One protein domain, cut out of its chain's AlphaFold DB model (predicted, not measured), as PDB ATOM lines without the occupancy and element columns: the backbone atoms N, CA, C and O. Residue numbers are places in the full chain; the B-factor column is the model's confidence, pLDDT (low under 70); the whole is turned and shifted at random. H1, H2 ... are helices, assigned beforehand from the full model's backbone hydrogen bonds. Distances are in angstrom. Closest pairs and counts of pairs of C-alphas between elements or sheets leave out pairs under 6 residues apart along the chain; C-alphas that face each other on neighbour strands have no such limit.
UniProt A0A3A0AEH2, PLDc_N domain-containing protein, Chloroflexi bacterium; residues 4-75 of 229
ATOM      1  N   ASN A   4     -52.657  -1.993 116.220       56.53
ATOM      2  CA  ASN A   4     -51.910  -2.979 117.007       56.53
ATOM      3  C   ASN A   4     -51.379  -4.150 116.160       56.53
ATOM      4  O   ASN A   4     -50.563  -4.930 116.638       56.53
ATOM      5  N   LEU A   5     -51.837  -4.293 114.907       60.25
ATOM      6  CA  LEU A   5     -51.365  -5.348 114.000       60.25
ATOM      7  C   LEU A   5     -50.033  -4.965 113.325       60.25
ATOM      8  O   LEU A   5     -49.244  -5.835 112.977       60.25
ATOM      9  N   PHE A   6     -49.781  -3.662 113.158       56.44
ATOM     10  CA  PHE A   6     -48.599  -3.137 112.466       56.44
ATOM     11  C   PHE A   6     -47.340  -3.168 113.354       56.44
ATOM     12  O   PHE A   6     -46.260  -3.492 112.873       56.44
ATOM     13  N   GLU A   7     -47.482  -2.935 114.666       58.31
ATOM     14  CA  GLU A   7     -46.375  -3.076 115.631       58.31
ATOM     15  C   GLU A   7     -45.950  -4.538 115.851       58.31
ATOM     16  O   GLU A   7     -44.771  -4.806 116.071       58.31
ATOM     17  N   LEU A   8     -46.873  -5.500 115.729       59.59
ATOM     18  CA  LEU A   8     -46.596  -6.922 115.978       59.59
ATOM     19  C   LEU A   8     -45.743  -7.585 114.876       59.59
ATOM     20  O   LEU A   8     -45.201  -8.667 115.088       59.59
ATOM     21  N   LEU A   9     -45.624  -6.940 113.711       63.31
ATOM     22  CA  LEU A   9     -44.845  -7.414 112.561       63.31
ATOM     23  C   LEU A   9     -43.511  -6.670 112.375       63.31
ATOM     24  O   LEU A   9     -42.763  -7.007 111.461       63.31
ATOM     25  N   GLY A  10     -43.188  -5.673 113.210       56.84
ATOM     26  CA  GLY A  10     -41.915  -4.937 113.132       56.84
ATOM     27  C   GLY A  10     -41.706  -4.133 111.839       56.84
ATOM     28  O   GLY A  10     -40.604  -3.650 111.582       56.84
ATOM     29  N   ILE A  11     -42.745  -3.974 111.017       64.75
ATOM     30  CA  ILE A  11     -42.690  -3.202 109.777       64.75
ATOM     31  C   ILE A  11     -43.013  -1.760 110.154       64.75
ATOM     32  O   ILE A  11     -44.172  -1.400 110.332       64.75
ATOM     33  N   THR A  12     -41.998  -0.913 110.308       65.44
ATOM     34  CA  THR A  12     -42.245   0.533 110.351       65.44
ATOM     35  C   THR A  12     -42.774   0.957 108.977       65.44
ATOM     36  O   THR A  12     -42.208   0.545 107.959       65.44
ATOM     37  N   PRO A  13     -43.878   1.726 108.885       67.06
ATOM     38  CA  PRO A  13     -44.321   2.237 107.600       67.06
ATOM     39  C   PRO A  13     -43.215   3.159 107.095       67.06
ATOM     40  O   PRO A  13     -42.934   4.187 107.714       67.06
ATOM     41  N   LEU A  14     -42.541   2.753 106.015       65.06
ATOM     42  CA  LEU A  14     -41.505   3.569 105.392       65.06
ATOM     43  C   LEU A  14     -42.089   4.968 105.167       65.06
ATOM     44  O   LEU A  14     -43.183   5.078 104.601       65.06
ATOM     45  N   PRO A  15     -41.417   6.032 105.634       75.00
ATOM     46  CA  PRO A  15     -41.975   7.362 105.512       75.00
ATOM     47  C   PRO A  15     -42.151   7.659 104.018       75.00
ATOM     48  O   PRO A  15     -41.300   7.310 103.202       75.00
ATOM     49  N   VAL A  16     -43.276   8.277 103.647       75.81
ATOM     50  CA  VAL A  16     -43.642   8.578 102.246       75.81
ATOM     51  C   VAL A  16     -42.472   9.159 101.419       75.81
ATOM     52  O   VAL A  16     -42.306   8.740 100.271       75.81
ATOM     53  N   PRO A  17     -41.593  10.025 101.972       78.69
ATOM     54  CA  PRO A  17     -40.386  10.483 101.279       78.69
ATOM     55  C   PRO A  17     -39.432   9.365 100.826       78.69
ATOM     56  O   PRO A  17     -38.858   9.458  99.745       78.69
ATOM     57  N   SER A  18     -39.275   8.292 101.604       80.12
ATOM     58  CA  SER A  18     -38.419   7.146 101.265       80.12
ATOM     59  C   SER A  18     -38.965   6.348 100.088       80.12
ATOM     60  O   SER A  18     -38.198   5.894  99.242       80.12
ATOM     61  N   ILE A  19     -40.290   6.204 100.013       83.31
ATOM     62  CA  ILE A  19     -40.966   5.498  98.919       83.31
ATOM     63  C   ILE A  19     -40.819   6.294  97.618       83.31
ATOM     64  O   ILE A  19     -40.493   5.722  96.578       83.31
ATOM     65  N   LEU A  20     -40.993   7.617  97.683       82.81
ATOM     66  CA  LEU A  20     -40.791   8.507  96.536       82.81
ATOM     67  C   LEU A  20     -39.336   8.498  96.052       82.81
ATOM     68  O   LEU A  20     -39.090   8.450  94.848       82.81
ATOM     69  N   TRP A  21     -38.375   8.484  96.977       85.25
ATOM     70  CA  TRP A  21     -36.956   8.406  96.634       85.25
ATOM     71  C   TRP A  21     -36.599   7.068  95.973       85.25
ATOM     72  O   TRP A  21     -35.944   7.051  94.932       85.25
ATOM     73  N   LEU A  22     -37.094   5.949  96.513       85.38
ATOM     74  CA  LEU A  22     -36.904   4.621  95.922       85.38
ATOM     75  C   LEU A  22     -37.493   4.550  94.504       85.38
ATOM     76  O   LEU A  22     -36.834   4.062  93.587       85.38
ATOM     77  N   ALA A  23     -38.704   5.079  94.308       85.00
ATOM     78  CA  ALA A  23     -39.352   5.128  93.000       85.00
ATOM     79  C   ALA A  23     -38.547   5.958  91.987       85.00
ATOM     80  O   ALA A  23     -38.399   5.543  90.838       85.00
ATOM     81  N   TYR A  24     -37.975   7.087  92.414       83.44
ATOM     82  CA  TYR A  24     -37.112   7.914  91.571       83.44
ATOM     83  C   TYR A  24     -35.821   7.191  91.163       83.44
ATOM     84  O   TYR A  24     -35.432   7.224  89.997       83.44
ATOM     85  N   VAL A  25     -35.177   6.478  92.090       85.12
ATOM     86  CA  VAL A  25     -33.963   5.703  91.785       85.12
ATOM     87  C   VAL A  25     -34.262   4.572  90.800       85.12
ATOM     88  O   VAL A  25     -33.541   4.409  89.815       85.12
ATOM     89  N   VAL A  26     -35.350   3.828  91.012       87.81
ATOM     90  CA  VAL A  26     -35.787   2.769  90.084       87.81
ATOM     91  C   VAL A  26     -36.100   3.349  88.705       87.81
ATOM     92  O   VAL A  26     -35.702   2.773  87.691       87.81
ATOM     93  N   TYR A  27     -36.748   4.513  88.659       85.38
ATOM     94  CA  TYR A  27     -37.034   5.233  87.425       85.38
ATOM     95  C   TYR A  27     -35.754   5.616  86.660       85.38
ATOM     96  O   TYR A  27     -35.646   5.334  85.467       85.38
ATOM     97  N   MET A  28     -34.757   6.185  87.345       81.38
ATOM     98  CA  MET A  28     -33.479   6.579  86.734       81.38
ATOM     99  C   MET A  28     -32.690   5.375  86.205       81.38
ATOM    100  O   MET A  28     -32.107   5.453  85.121       81.38
ATOM    101  N   ILE A  29     -32.699   4.250  86.927       83.25
ATOM    102  CA  ILE A  29     -32.065   3.003  86.473       83.25
ATOM    103  C   ILE A  29     -32.783   2.468  85.231       83.25
ATOM    104  O   ILE A  29     -32.129   2.149  84.239       83.25
ATOM    105  N   ALA A  30     -34.118   2.416  85.250       81.56
ATOM    106  CA  ALA A  30     -34.908   1.945  84.117       81.56
ATOM    107  C   ALA A  30     -34.703   2.821  82.870       81.56
ATOM    108  O   ALA A  30     -34.484   2.287  81.785       81.56
ATOM    109  N   ALA A  31     -34.702   4.149  83.026       77.31
ATOM    110  CA  ALA A  31     -34.426   5.088  81.940       77.31
ATOM    111  C   ALA A  31     -33.005   4.911  81.378       77.31
ATOM    112  O   ALA A  31     -32.831   4.833  80.166       77.31
ATOM    113  N   SER A  32     -31.997   4.769  82.244       74.81
ATOM    114  CA  SER A  32     -30.601   4.576  81.823       74.81
ATOM    115  C   SER A  32     -30.416   3.276  81.038       74.81
ATOM    116  O   SER A  32     -29.815   3.276  79.965       74.81
ATOM    117  N   VAL A  33     -30.981   2.171  81.534       78.75
ATOM    118  CA  VAL A  33     -30.944   0.870  80.849       78.75
ATOM    119  C   VAL A  33     -31.675   0.945  79.507       78.75
ATOM    120  O   VAL A  33     -31.152   0.462  78.504       78.75
ATOM    121  N   PHE A  34     -32.840   1.597  79.464       76.56
ATOM    122  CA  PHE A  34     -33.618   1.777  78.238       76.56
ATOM    123  C   PHE A  34     -32.844   2.561  77.166       76.56
ATOM    124  O   PHE A  34     -32.835   2.158  76.007       76.56
ATOM    125  N   ILE A  35     -32.149   3.637  77.550       71.50
ATOM    126  CA  ILE A  35     -31.338   4.451  76.630       71.50
ATOM    127  C   ILE A  35     -30.152   3.649  76.079       71.50
ATOM    128  O   ILE A  35     -29.895   3.693  74.878       71.50
ATOM    129  N   ILE A  36     -29.451   2.894  76.930       69.81
ATOM    130  CA  ILE A  36     -28.297   2.078  76.512       69.81
ATOM    131  C   ILE A  36     -28.730   0.977  75.534       69.81
ATOM    132  O   ILE A  36     -28.040   0.713  74.549       69.81
ATOM    133  N   LEU A  37     -29.888   0.354  75.771       66.81
ATOM    134  CA  LEU A  37     -30.449  -0.673  74.888       66.81
ATOM    135  C   LEU A  37     -30.864  -0.132  73.511       66.81
ATOM    136  O   LEU A  37     -30.918  -0.906  72.557       66.81
ATOM    137  N   ASP A  38     -31.125   1.171  73.383       66.25
ATOM    138  CA  ASP A  38     -31.566   1.784  72.124       66.25
ATOM    139  C   ASP A  38     -30.421   1.971  71.099       66.25
ATOM    140  O   ASP A  38     -30.680   2.380  69.967       66.25
ATOM    141  N   ASN A  39     -29.169   1.633  71.463       57.06
ATOM    142  CA  ASN A  39     -27.982   1.543  70.590       57.06
ATOM    143  C   ASN A  39     -27.855   2.703  69.578       57.06
ATOM    144  O   ASN A  39     -27.687   2.486  68.374       57.06
ATOM    145  N   ARG A  40     -27.996   3.941  70.067       61.50
ATOM    146  CA  ARG A  40     -27.882   5.166  69.264       61.50
ATOM    147  C   ARG A  40     -26.450   5.659  69.175       61.50
ATOM    148  O   ARG A  40     -25.608   5.297  69.993       61.50
ATOM    149  N   GLU A  41     -26.197   6.525  68.194       57.62
ATOM    150  CA  GLU A  41     -24.907   7.193  68.080       57.62
ATOM    151  C   GLU A  41     -24.538   7.909  69.395       57.62
ATOM    152  O   GLU A  41     -25.415   8.457  70.078       57.62
ATOM    153  N   PRO A  42     -23.250   7.897  69.786       54.62
ATOM    154  CA  PRO A  42     -22.815   8.417  71.081       54.62
ATOM    155  C   PRO A  42     -23.217   9.879  71.312       54.62
ATOM    156  O   PRO A  42     -23.515  10.261  72.441       54.62
ATOM    157  N   SER A  43     -23.270  10.683  70.246       62.75
ATOM    158  CA  SER A  43     -23.634  12.105  70.260       62.75
ATOM    159  C   SER A  43     -25.063  12.359  70.757       62.75
ATOM    160  O   SER A  43     -25.268  13.194  71.638       62.75
ATOM    161  N   ASP A  44     -26.040  11.599  70.262       65.81
ATOM    162  CA  ASP A  44     -27.454  11.757  70.629       65.81
ATOM    163  C   ASP A  44     -27.727  11.298  72.066       65.81
ATOM    164  O   ASP A  44     -28.568  11.861  72.772       65.81
ATOM    165  N   THR A  45     -26.987  10.290  72.527       70.62
ATOM    166  CA  THR A  45     -27.135   9.733  73.876       70.62
ATOM    167  C   THR A  45     -26.807  10.775  74.950       70.62
ATOM    168  O   THR A  45     -27.549  10.909  75.926       70.62
ATOM    169  N   PHE A  46     -25.756  11.579  74.752       73.00
ATOM    170  CA  PHE A  46     -25.399  12.650  75.689       73.00
ATOM    171  C   PHE A  46     -26.453  13.764  75.751       73.00
ATOM    172  O   PHE A  46     -26.754  14.245  76.845       73.00
ATOM    173  N   ALA A  47     -27.056  14.139  74.618       78.06
ATOM    174  CA  ALA A  47     -28.119  15.146  74.581       78.06
ATOM    175  C   ALA A  47     -29.355  14.706  75.390       78.06
ATOM    176  O   ALA A  47     -29.937  15.505  76.133       78.06
ATOM    177  N   TRP A  48     -29.722  13.423  75.315       75.88
ATOM    178  CA  TRP A  48     -30.834  12.874  76.093       75.88
ATOM    179  C   TRP A  48     -30.502  12.722  77.575       75.88
ATOM    180  O   TRP A  48     -31.315  13.129  78.402       75.88
ATOM    181  N   ILE A  49     -29.309  12.230  77.935       75.31
ATOM    182  CA  ILE A  49     -28.868  12.154  79.341       75.31
ATOM    183  C   ILE A  49     -28.894  13.544  79.990       75.31
ATOM    184  O   ILE A  49     -29.427  13.700  81.092       75.31
ATOM    185  N   LEU A  50     -28.387  14.565  79.293       79.19
ATOM    186  CA  LEU A  50     -28.417  15.945  79.776       79.19
ATOM    187  C   LEU A  50     -29.856  16.466  79.924       79.19
ATOM    188  O   LEU A  50     -30.170  17.133  80.907       79.19
ATOM    189  N   SER A  51     -30.748  16.109  78.994       81.00
ATOM    190  CA  SER A  51     -32.171  16.467  79.059       81.00
ATOM    191  C   SER A  51     -32.887  15.814  80.248       81.00
ATOM    192  O   SER A  51     -33.677  16.475  80.920       81.00
ATOM    193  N   PHE A  52     -32.590  14.547  80.556       76.75
ATOM    194  CA  PHE A  52     -33.120  13.861  81.742       76.75
ATOM    195  C   PHE A  52     -32.579  14.448  83.049       76.75
ATOM    196  O   PHE A  52     -33.315  14.520  84.033       76.75
ATOM    197  N   LEU A  53     -31.321  14.902  83.061       76.81
ATOM    198  CA  LEU A  53     -30.718  15.554  84.223       76.81
ATOM    199  C   LEU A  53     -31.304  16.954  84.467       76.81
ATOM    200  O   LEU A  53     -31.564  17.318  85.610       76.81
ATOM    201  N   ALA A  54     -31.538  17.725  83.400       82.31
ATOM    202  CA  ALA A  54     -32.123  19.062  83.484       82.31
ATOM    203  C   ALA A  54     -33.630  19.027  83.798       82.31
ATOM    204  O   ALA A  54     -34.136  19.887  84.517       82.31
ATOM    205  N   LEU A  55     -34.354  18.044  83.253       82.75
ATOM    206  CA  LEU A  55     -35.809  17.939  83.341       82.75
ATOM    207  C   LEU A  55     -36.237  16.476  83.567       82.75
ATOM    208  O   LEU A  55     -36.697  15.817  82.630       82.75
ATOM    209  N   PRO A  56     -36.174  15.962  84.808       71.56
ATOM    210  CA  PRO A  56     -36.427  14.545  85.096       71.56
ATOM    211  C   PRO A  56     -37.856  14.086  84.773       71.56
ATOM    212  O   PRO A  56     -38.081  12.910  84.510       71.56
ATOM    213  N   VAL A  57     -38.826  15.007  84.763       77.25
ATOM    214  CA  VAL A  57     -40.240  14.700  84.474       77.25
ATOM    215  C   VAL A  57     -40.590  14.896  82.996       77.25
ATOM    216  O   VAL A  57     -41.426  14.172  82.462       77.25
ATOM    217  N   VAL A  58     -39.960  15.860  82.317       78.12
ATOM    218  CA  VAL A  58     -40.316  16.253  80.937       78.12
ATOM    219  C   VAL A  58     -39.434  15.562  79.895       78.12
ATOM    220  O   VAL A  58     -39.923  15.203  78.824       78.12
ATOM    221  N   GLY A  59     -38.167  15.290  80.221       76.31
ATOM    222  CA  GLY A  59     -37.240  14.517  79.387       76.31
ATOM    223  C   GLY A  59     -37.794  13.195  78.827       76.31
ATOM    224  O   GLY A  59     -37.602  12.941  77.641       76.31
ATOM    225  N   PRO A  60     -38.559  12.386  79.587       73.31
ATOM    226  CA  PRO A  60     -39.100  11.109  79.106       73.31
ATOM    227  C   PRO A  60     -40.211  11.296  78.077       73.31
ATOM    228  O   PRO A  60     -40.302  10.549  77.103       73.31
ATOM    229  N   VAL A  61     -41.040  12.323  78.277       77.62
ATOM    230  CA  VAL A  61     -42.105  12.697  77.344       77.62
ATOM    231  C   VAL A  61     -41.483  13.203  76.045       77.62
ATOM    232  O   VAL A  61     -41.839  12.727  74.970       77.62
ATOM    233  N   LEU A  62     -40.493  14.097  76.130       75.19
ATOM    234  CA  LEU A  62     -39.773  14.594  74.955       75.19
ATOM    235  C   LEU A  62     -39.028  13.476  74.217       75.19
ATOM    236  O   LEU A  62     -39.064  13.436  72.987       75.19
ATOM    237  N   TYR A  63     -38.423  12.538  74.944       74.06
ATOM    238  CA  TYR A  63     -37.760  11.375  74.360       74.06
ATOM    239  C   TYR A  63     -38.742  10.498  73.570       74.06
ATOM    240  O   TYR A  63     -38.432  10.071  72.457       74.06
ATOM    241  N   PHE A  64     -39.952  10.272  74.091       73.12
ATOM    242  CA  PHE A  64     -40.961   9.482  73.385       73.12
ATOM    243  C   PHE A  64     -41.387  10.124  72.053       73.12
ATOM    244  O   PHE A  64     -41.496   9.417  71.049       73.12
ATOM    245  N   PHE A  65     -41.581  11.448  72.022       70.50
ATOM    246  CA  PHE A  65     -42.017  12.164  70.816       70.50
ATOM    247  C   PHE A  65     -40.890  12.410  69.802       70.50
ATOM    248  O   PHE A  65     -41.093  12.209  68.606       70.50
ATOM    249  N   PHE A  66     -39.706  12.831  70.255       67.81
ATOM    250  CA  PHE A  66     -38.613  13.252  69.368       67.81
ATOM    251  C   PHE A  66     -37.531  12.185  69.183       67.81
ATOM    252  O   PHE A  66     -36.949  12.093  68.104       67.81
ATOM    253  N   GLY A  67     -37.273  11.342  70.186       63.88
ATOM    254  CA  GLY A  67     -36.253  10.297  70.106       63.88
ATOM    255  C   GLY A  67     -36.611   9.233  69.070       63.88
ATOM    256  O   GLY A  67     -35.821   8.922  68.183       63.88
ATOM    257  N   ARG A  68     -37.829   8.689  69.102       60.09
ATOM    258  CA  ARG A  68     -38.202   7.499  68.311       60.09
ATOM    259  C   ARG A  68     -38.237   7.700  66.783       60.09
ATOM    260  O   ARG A  68     -38.131   6.721  66.046       60.09
ATOM    261  N   ASN A  69     -38.340   8.937  66.290       56.06
ATOM    262  CA  ASN A  69     -38.619   9.206  64.871       56.06
ATOM    263  C   ASN A  69     -37.461   8.861  63.902       56.06
ATOM    264  O   ASN A  69     -37.690   8.681  62.710       56.06
ATOM    265  N   THR A  70     -36.226   8.687  64.381       56.06
ATOM    266  CA  THR A  70     -35.087   8.302  63.520       56.06
ATOM    267  C   THR A  70     -35.049   6.808  63.166       56.06
ATOM    268  O   THR A  70     -34.391   6.422  62.199       56.06
ATOM    269  N   GLN A  71     -35.785   5.946  63.881       53.19
ATOM    270  CA  GLN A  71     -35.782   4.496  63.622       53.19
ATOM    271  C   GLN A  71     -36.609   4.087  62.396       53.19
ATOM    272  O   GLN A  71     -36.337   3.055  61.789       53.19
ATOM    273  N   ILE A  72     -37.602   4.888  62.000       52.06
ATOM    274  CA  ILE A  72     -38.435   4.594  60.824       52.06
ATOM    275  C   ILE A  72     -37.601   4.739  59.540       52.06
ATOM    276  O   ILE A  72     -37.700   3.911  58.635       52.06
ATOM    277  N   LEU A  73     -36.704   5.731  59.505       51.88
ATOM    278  CA  LEU A  73     -35.753   5.934  58.409       51.88
ATOM    279  C   LEU A  73     -34.690   4.821  58.366       51.88
ATOM    280  O   LEU A  73     -34.366   4.327  57.286       51.88
ATOM    281  N   SER A  74     -34.206   4.351  59.523       51.06
ATOM    282  CA  SER A  74     -33.214   3.266  59.570       51.06
ATOM    283  C   SER A  74     -33.799   1.895  59.207       51.06
ATOM    284  O   SER A  74     -33.102   1.068  58.620       51.06
ATOM    285  N   GLN A  75     -35.084   1.642  59.485       50.78
ATOM    286  CA  GLN A  75     -35.747   0.404  59.064       50.78
ATOM    287  C   GLN A  75     -35.851   0.315  57.538       50.78
ATOM    288  O   GLN A  75     -35.511  -0.721  56.971       50.78
TER     289      GLN A  75
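What this domain is: This is residues 4 to 75 of the 229 residues of the protein "PLDc_N domain-containing protein" of Chloroflexi bacterium (UniProt A0A3A0AEH2). One long helix, H2, makes the main axis; a small helical hairpin, H3 and H4, folds back loosely beside its later part. At the other end residues 4 to 23, with the short H1 and the first part of H2, stick out as a free arm, and the short H5 follows H4 at the end of the body far from that arm. The printed part has 72 residues with five named helices, in the order H1, H2, H3, H4, H5, and no named strand; the class is all helix. It is extended, with a radius of gyration of the C-alphas of 18.1 A and spans of 61 by 24 by 19 A, the free arm making much of the length.

How they stand to each other: The longest helix, H2, residues 16 to 37, touches no other helix. It is close to but not clearly touching H3, residues 42 to 54; their closest C-alphas, those of Ile 35 and Thr 45, are 7.3 A apart. H2 and H3 run opposite ways at a shallow tilt of 13 degrees. H3 touches H4, residues 59 to 67, with its residues 48 to 52 alone, and the closest C-alphas, those of Phe 52 and Gly 59, are 4.8 A apart. H3 and H4 form a helical hairpin and run opposite ways at a shallow tilt of 32 degrees, only just short of steep. H2 and H4 are only just apart, at 8.1 A. H4 and H5, residues 70 to 75, meet only through their link. H1, residues 4 to 7, is apart from H2, H3, H4 and H5. In H2, H4 and H5 every O i to N i+4 pair is within hydrogen-bond range; in H3 it is 8 of 9, and H1 is too short for such a pair, with its one O i to N i+3 pair not within range.

Where its parts are: H2 is 31.8 A long from its first C-alpha, Val 16 at (-43.642, 8.578, 102.246), to its last, Leu 37 at (-30.449, -0.673, 74.888). H3 measures 18.8 A, H4 10.2 A, H5 9.1 A and H1 5.7 A in the same way. H1 begins with C-alpha 4 at (-51.910, -2.979, 117.007), and H5 ends with C-alpha 75 at (-35.747, 0.404, 59.064).

The domain as a whole: The C-alphas farthest apart are those of Asn 4 and Leu 73, at 61.4 A. Without the free residues 4 to 23, the body of 52 residues spans 33 by 18 by 16 A. The printed part has no cut and no long link; the links from H2 to H3, H3 to H4 and H4 to H5 are tight, and that from H1 to H2 is short. The mean pLDDT of the printed part is 70.8, and residues 4 to 14, 36 to 44 and 66 to 75 are under 70.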